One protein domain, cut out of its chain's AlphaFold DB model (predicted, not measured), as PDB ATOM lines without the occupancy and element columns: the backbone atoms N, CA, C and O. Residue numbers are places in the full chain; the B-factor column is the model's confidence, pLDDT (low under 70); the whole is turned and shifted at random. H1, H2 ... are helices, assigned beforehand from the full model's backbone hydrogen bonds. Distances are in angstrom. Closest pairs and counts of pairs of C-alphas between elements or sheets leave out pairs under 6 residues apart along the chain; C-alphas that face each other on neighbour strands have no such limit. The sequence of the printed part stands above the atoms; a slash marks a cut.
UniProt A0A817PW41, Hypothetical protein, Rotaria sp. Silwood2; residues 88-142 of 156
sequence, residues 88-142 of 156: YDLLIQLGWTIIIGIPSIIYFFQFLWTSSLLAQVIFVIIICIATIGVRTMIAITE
ATOM      1  N   TYR A  88      18.990  37.501   0.999       88.12
ATOM      2  CA  TYR A  88      18.180  36.846  -0.031       88.12
ATOM      3  C   TYR A  88      19.048  36.241  -1.136       88.12
ATOM      4  O   TYR A  88      18.730  35.162  -1.622       88.12
ATOM      5  N   ASP A  89      20.174  36.877  -1.467       85.69
ATOM      6  CA  ASP A  89      21.124  36.354  -2.451       85.69
ATOM      7  C   ASP A  89      21.697  34.996  -2.015       85.69
ATOM      8  O   ASP A  89      21.685  34.033  -2.776       85.69
ATOM      9  N   LEU A  90      22.066  34.860  -0.734       85.56
ATOM     10  CA  LEU A  90      22.536  33.592  -0.170       85.56
ATOM     11  C   LEU A  90      21.456  32.507  -0.195       85.56
ATOM     12  O   LEU A  90      21.757  31.350  -0.478       85.56
ATOM     13  N   LEU A  91      20.203  32.864   0.096       90.56
ATOM     14  CA  LEU A  91      19.086  31.917   0.054       90.56
ATOM     15  C   LEU A  91      18.805  31.441  -1.371       90.56
ATOM     16  O   LEU A  91      18.599  30.248  -1.586       90.56
ATOM     17  N   ILE A  92      18.829  32.354  -2.343       93.06
ATOM     18  CA  ILE A  92      18.653  32.032  -3.763       93.06
ATOM     19  C   ILE A  92      19.802  31.141  -4.241       93.06
ATOM     20  O   ILE A  92      19.555  30.093  -4.839       93.06
ATOM     21  N   GLN A  93      21.045  31.501  -3.914       91.19
ATOM     22  CA  GLN A  93      22.242  30.719  -4.222       91.19
ATOM     23  C   GLN A  93      22.151  29.304  -3.637       91.19
ATOM     24  O   GLN A  93      22.421  28.323  -4.332       91.19
ATOM     25  N   LEU A  94      21.749  29.175  -2.371       92.88
ATOM     26  CA  LEU A  94      21.596  27.884  -1.700       92.88
ATOM     27  C   LEU A  94      20.453  27.067  -2.312       92.88
ATOM     28  O   LEU A  94      20.614  25.870  -2.534       92.88
ATOM     29  N   GLY A  95      19.342  27.714  -2.666       94.06
ATOM     30  CA  GLY A  95      18.233  27.094  -3.388       94.06
ATOM     31  C   GLY A  95      18.683  26.487  -4.716       94.06
ATOM     32  O   GLY A  95      18.503  25.289  -4.931       94.06
ATOM     33  N   TRP A  96      19.344  27.269  -5.573       93.38
ATOM     34  CA  TRP A  96      19.876  26.770  -6.847       93.38
ATOM     35  C   TRP A  96      20.938  25.688  -6.659       93.38
ATOM     36  O   TRP A  96      20.934  24.690  -7.380       93.38
ATOM     37  N   THR A  97      21.800  25.835  -5.652       91.88
ATOM     38  CA  THR A  97      22.822  24.836  -5.317       91.88
ATOM     39  C   THR A  97      22.191  23.509  -4.903       91.88
ATOM     40  O   THR A  97      22.679  22.460  -5.301       91.88
ATOM     41  N   ILE A  98      21.090  23.521  -4.152       94.31
ATOM     42  CA  ILE A  98      20.378  22.301  -3.751       94.31
ATOM     43  C   ILE A  98      19.645  21.687  -4.947       94.31
ATOM     44  O   ILE A  98      19.785  20.490  -5.200       94.31
ATOM     45  N   ILE A  99      18.907  22.507  -5.701       95.00
ATOM     46  CA  ILE A  99      18.106  22.066  -6.852       95.00
ATOM     47  C   ILE A  99      18.986  21.433  -7.932       95.00
ATOM     48  O   ILE A  99      18.592  20.427  -8.507       95.00
ATOM     49  N   ILE A 100      20.170  21.989  -8.203       93.81
ATOM     50  CA  ILE A 100      21.101  21.461  -9.213       93.81
ATOM     51  C   ILE A 100      22.041  20.415  -8.601       93.81
ATOM     52  O   ILE A 100      22.348  19.401  -9.230       93.81
ATOM     53  N   GLY A 101      22.495  20.634  -7.367       92.00
ATOM     54  CA  GLY A 101      23.508  19.811  -6.711       92.00
ATOM     55  C   GLY A 101      23.011  18.415  -6.358       92.00
ATOM     56  O   GLY A 101      23.690  17.441  -6.673       92.00
ATOM     57  N   ILE A 102      21.817  18.288  -5.771       91.94
ATOM     58  CA  ILE A 102      21.258  16.980  -5.393       91.94
ATOM     59  C   ILE A 102      21.100  16.042  -6.605       91.94
ATOM     60  O   ILE A 102      21.654  14.940  -6.555       91.94
ATOM     61  N   PRO A 103      20.412  16.420  -7.702       93.50
ATOM     62  CA  PRO A 103      20.293  15.534  -8.856       93.50
ATOM     63  C   PRO A 103      21.653  15.254  -9.496       93.50
ATOM     64  O   PRO A 103      21.912  14.108  -9.848       93.50
ATOM     65  N   SER A 104      22.555  16.239  -9.574       89.75
ATOM     66  CA  SER A 104      23.919  16.022 -10.081       89.75
ATOM     67  C   SER A 104      24.663  14.934  -9.301       89.75
ATOM     68  O   SER A 104      25.289  14.064  -9.902       89.75
ATOM     69  N   ILE A 105      24.554  14.937  -7.968       90.94
ATOM     70  CA  ILE A 105      25.170  13.924  -7.104       90.94
ATOM     71  C   ILE A 105      24.519  12.550  -7.318       90.94
ATOM     72  O   ILE A 105      25.227  11.551  -7.438       90.94
ATOM     73  N   ILE A 106      23.187  12.481  -7.412       91.50
ATOM     74  CA  ILE A 106      22.468  11.221  -7.657       91.50
ATOM     75  C   ILE A 106      22.870  10.626  -9.011       91.50
ATOM     76  O   ILE A 106      23.230   9.451  -9.076       91.50
ATOM     77  N   TYR A 107      22.880  11.433 -10.076       90.44
ATOM     78  CA  TYR A 107      23.318  10.995 -11.402       90.44
ATOM     79  C   TYR A 107      24.778  10.554 -11.407       90.44
ATOM     80  O   TYR A 107      25.110   9.570 -12.062       90.44
ATOM     81  N   PHE A 108      25.645  11.230 -10.651       88.56
ATOM     82  CA  PHE A 108      27.042  10.836 -10.511       88.56
ATOM     83  C   PHE A 108      27.183   9.449  -9.867       88.56
ATOM     84  O   PHE A 108      27.879   8.588 -10.404       88.56
ATOM     85  N   PHE A 109      26.477   9.179  -8.766       89.00
ATOM     86  CA  PHE A 109      26.495   7.851  -8.143       89.00
ATOM     87  C   PHE A 109      25.847   6.778  -9.024       89.00
ATOM     88  O   PHE A 109      26.369   5.668  -9.127       89.00
ATOM     89  N   GLN A 110      24.756   7.111  -9.714       87.00
ATOM     90  CA  GLN A 110      24.120   6.208 -10.670       87.00
ATOM     91  C   GLN A 110      25.062   5.869 -11.836       87.00
ATOM     92  O   GLN A 110      25.135   4.709 -12.250       87.00
ATOM     93  N   PHE A 111      25.823   6.851 -12.325       86.88
ATOM     94  CA  PHE A 111      26.857   6.667 -13.339       86.88
ATOM     95  C   PHE A 111      27.972   5.748 -12.836       86.88
ATOM     96  O   PHE A 111      28.361   4.830 -13.557       86.88
ATOM     97  N   LEU A 112      28.443   5.918 -11.598       85.12
ATOM     98  CA  LEU A 112      29.458   5.033 -11.020       85.12
ATOM     99  C   LEU A 112      28.980   3.581 -10.907       85.12
ATOM    100  O   LEU A 112      29.762   2.673 -11.173       85.12
ATOM    101  N   TRP A 113      27.714   3.356 -10.552       85.88
ATOM    102  CA  TRP A 113      27.190   2.000 -10.367       85.88
ATOM    103  C   TRP A 113      26.829   1.293 -11.682       85.88
ATOM    104  O   TRP A 113      26.951   0.077 -11.791       85.88
ATOM    105  N   THR A 114      26.370   2.047 -12.684       88.12
ATOM    106  CA  THR A 114      25.823   1.495 -13.939       88.12
ATOM    107  C   THR A 114      26.869   1.397 -15.056       88.12
ATOM    108  O   THR A 114      26.696   0.625 -15.999       88.12
ATOM    109  N   SER A 115      27.950   2.179 -14.990       85.31
ATOM    110  CA  SER A 115      28.890   2.322 -16.111       85.31
ATOM    111  C   SER A 115      29.999   1.277 -16.123       85.31
ATOM    112  O   SER A 115      30.395   0.729 -15.098       85.31
ATOM    113  N   SER A 116      30.557   1.047 -17.311       89.19
ATOM    114  CA  SER A 116      31.733   0.199 -17.485       89.19
ATOM    115  C   SER A 116      33.016   0.889 -17.008       89.19
ATOM    116  O   SER A 116      33.139   2.117 -17.040       89.19
ATOM    117  N   LEU A 117      34.019   0.087 -16.635       86.81
ATOM    118  CA  LEU A 117      35.331   0.582 -16.194       86.81
ATOM    119  C   LEU A 117      36.003   1.486 -17.244       86.81
ATOM    120  O   LEU A 117      36.615   2.490 -16.891       86.81
ATOM    121  N   LEU A 118      35.847   1.182 -18.538       88.88
ATOM    122  CA  LEU A 118      36.403   2.005 -19.620       88.88
ATOM    123  C   LEU A 118      35.796   3.415 -19.648       88.88
ATOM    124  O   LEU A 118      36.530   4.393 -19.785       88.88
ATOM    125  N   ALA A 119      34.475   3.533 -19.478       88.12
ATOM    126  CA  ALA A 119      33.798   4.828 -19.457       88.12
ATOM    127  C   ALA A 119      34.242   5.681 -18.257       88.12
ATOM    128  O   ALA A 119      34.453   6.886 -18.393       88.12
ATOM    129  N   GLN A 120      34.453   5.049 -17.100       87.19
ATOM    130  CA  GLN A 120      34.959   5.717 -15.899       87.19
ATOM    131  C   GLN A 120      36.395   6.228 -16.087       87.19
ATOM    132  O   GLN A 120      36.692   7.366 -15.728       87.19
ATOM    133  N   VAL A 121      37.277   5.432 -16.702       91.62
ATOM    134  CA  VAL A 121      38.669   5.834 -16.969       91.62
ATOM    135  C   VAL A 121      38.733   7.027 -17.924       91.62
ATOM    136  O   VAL A 121      39.442   7.993 -17.646       91.62
ATOM    137  N   ILE A 122      37.961   7.007 -19.016       92.38
ATOM    138  CA  ILE A 122      37.905   8.125 -19.973       92.38
ATOM    139  C   ILE A 122      37.419   9.405 -19.280       92.38
ATOM    140  O   ILE A 122      38.006  10.471 -19.466       92.38
ATOM    141  N   PHE A 123      36.389   9.299 -18.440       89.81
ATOM    142  CA  PHE A 123      35.862  10.427 -17.678       89.81
ATOM    143  C   PHE A 123      36.912  11.046 -16.740       89.81
ATOM    144  O   PHE A 123      37.089  12.265 -16.726       89.81
ATOM    145  N   VAL A 124      37.670  10.219 -16.012       91.19
ATOM    146  CA  VAL A 124      38.761  10.688 -15.140       91.19
ATOM    147  C   VAL A 124      39.865  11.376 -15.947       91.19
ATOM    148  O   VAL A 124      40.339  12.435 -15.540       91.19
ATOM    149  N   ILE A 125      40.245  10.831 -17.107       95.06
ATOM    150  CA  ILE A 125      41.254  11.445 -17.985       95.06
ATOM    151  C   ILE A 125      40.808  12.844 -18.431       95.06
ATOM    152  O   ILE A 125      41.595  13.789 -18.355       95.06
ATOM    153  N   ILE A 126      39.544  12.999 -18.836       95.06
ATOM    154  CA  ILE A 126      38.983  14.295 -19.239       95.06
ATOM    155  C   ILE A 126      39.034  15.295 -18.075       95.06
ATOM    156  O   ILE A 126      39.488  16.425 -18.262       95.06
ATOM    157  N   ILE A 127      38.635  14.884 -16.866       93.50
ATOM    158  CA  ILE A 127      38.697  15.740 -15.670       93.50
ATOM    159  C   ILE A 127      40.137  16.145 -15.344       93.50
ATOM    160  O   ILE A 127      40.389  17.308 -15.024       93.50
ATOM    161  N   CYS A 128      41.093  15.220 -15.437       95.12
ATOM    162  CA  CYS A 128      42.505  15.514 -15.203       95.12
ATOM    163  C   CYS A 128      43.026  16.568 -16.186       95.12
ATOM    164  O   CYS A 128      43.623  17.555 -15.754       95.12
ATOM    165  N   ILE A 129      42.748  16.410 -17.485       96.06
ATOM    166  CA  ILE A 129      43.138  17.386 -18.516       96.06
ATOM    167  C   ILE A 129      42.501  18.751 -18.233       96.06
ATOM    168  O   ILE A 129      43.198  19.766 -18.244       96.06
ATOM    169  N   ALA A 130      41.202  18.787 -17.920       94.44
ATOM    170  CA  ALA A 130      40.500  20.025 -17.594       94.44
ATOM    171  C   ALA A 130      41.097  20.718 -16.358       94.44
ATOM    172  O   ALA A 130      41.326  21.926 -16.367       94.44
ATOM    173  N   THR A 131      41.420  19.953 -15.312       91.94
ATOM    174  CA  THR A 131      42.018  20.479 -14.075       91.94
ATOM    175  C   THR A 131      43.403  21.066 -14.330       91.94
ATOM    176  O   THR A 131      43.727  22.127 -13.797       91.94
ATOM    177  N   ILE A 132      44.218  20.408 -15.161       94.00
ATOM    178  CA  ILE A 132      45.518  20.936 -15.587       94.00
ATOM    179  C   ILE A 132      45.318  22.243 -16.362       94.00
ATOM    180  O   ILE A 132      45.957  23.236 -16.032       94.00
ATOM    181  N   GLY A 133      44.388  22.279 -17.321       92.56
ATOM    182  CA  GLY A 133      44.090  23.478 -18.108       92.56
ATOM    183  C   GLY A 133      43.685  24.677 -17.248       92.56
ATOM    184  O   GLY A 133      44.236  25.764 -17.408       92.56
ATOM    185  N   VAL A 134      42.786  24.471 -16.281       90.00
ATOM    186  CA  VAL A 134      42.363  25.525 -15.346       90.00
ATOM    187  C   VAL A 134      43.531  26.009 -14.489       90.00
ATOM    188  O   VAL A 134      43.707  27.212 -14.330       90.00
ATOM    189  N   ARG A 135      44.366  25.104 -13.965       86.62
ATOM    190  CA  ARG A 135      45.541  25.495 -13.167       86.62
ATOM    191  C   ARG A 135      46.542  26.309 -13.979       86.62
ATOM    192  O   ARG A 135      47.047  27.306 -13.477       86.62
ATOM    193  N   THR A 136      46.789  25.921 -15.227       87.31
ATOM    194  CA  THR A 136      47.652  26.683 -16.134       87.31
ATOM    195  C   THR A 136      47.062  28.060 -16.426       87.31
ATOM    196  O   THR A 136      47.791  29.045 -16.424       87.31
ATOM    197  N   MET A 137      45.744  28.156 -16.620       84.94
ATOM    198  CA  MET A 137      45.075  29.441 -16.826       84.94
ATOM    199  C   MET A 137      45.210  30.350 -15.601       84.94
ATOM    200  O   MET A 137      45.573  31.509 -15.764       84.94
ATOM    201  N   ILE A 138      45.001  29.815 -14.392       83.94
ATOM    202  CA  ILE A 138      45.186  30.563 -13.141       83.94
ATOM    203  C   ILE A 138      46.623  31.089 -13.045       83.94
ATOM    204  O   ILE A 138      46.805  32.279 -12.810       83.94
ATOM    205  N   ALA A 139      47.622  30.246 -13.325       81.06
ATOM    206  CA  ALA A 139      49.034  30.631 -13.297       81.06
ATOM    207  C   ALA A 139      49.394  31.716 -14.332       81.06
ATOM    208  O   ALA A 139      50.263  32.541 -14.077       81.06
ATOM    209  N   ILE A 140      48.728  31.740 -15.492       80.31
ATOM    210  CA  ILE A 140      48.909  32.806 -16.494       80.31
ATOM    211  C   ILE A 140      48.223  34.109 -16.046       80.31
ATOM    212  O   ILE A 140      48.718  35.195 -16.340       80.31
ATOM    213  N   THR A 141      47.082  34.018 -15.355       77.06
ATOM    214  CA  THR A 141      46.319  35.188 -14.883       77.06
ATOM    215  C   THR A 141      46.835  35.788 -13.580       77.06
ATOM    216  O   THR A 141      46.487  36.922 -13.261       77.06
ATOM    217  N   GLU A 142      47.654  35.058 -12.826       69.94
ATOM    218  CA  GLU A 142      48.315  35.567 -11.630       69.94
ATOM    219  C   GLU A 142      49.453  36.507 -12.052       69.94
ATOM    220  O   GLU A 142      50.620  36.146 -12.177       69.94
TER     221      GLU A 142
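What this domain is: This is residues 88 to 142 of the 156 residues of the protein "Hypothetical protein" of Rotaria sp. Silwood2 (UniProt A0A817PW41). Two long helices, H1 then H2, make an open V, meeting near their ends at a tight link, with the arms spreading apart. The printed part has 55 residues with two named helices and no named strand: all helix. It is extended, with a radius of gyration of the C-alphas of 15.9 A, and flat, spanning 43 by 39 by 7 A.

How they stand to each other: Start with H1, residues 88 to 114, and cross the tight link of two residues into H2, residues 117 to 141. The two are close but not clearly touching: their closest C-alphas, of Leu 112 and Gln 120, are 7.4 A apart. They run opposite ways at a steep tilt of 37 degrees, only just past shallow. In H2 every O i to N i+4 pair is within hydrogen-bond range, in H1 22 of 23.

Where its parts are: Find C-alpha 88 at (18.180, 36.846, -0.031); from there H1 runs 38.7 A to C-alpha 114. H2 runs 36.3 A, ending at C-alpha 141 at (46.319, 35.188, -14.883).

The domain as a whole: Look at Tyr 88 and Leu 118, whose C-alphas are the two farthest apart, 43.9 A. The printed part has no cut. Residue 142 is under 70 in pLDDT.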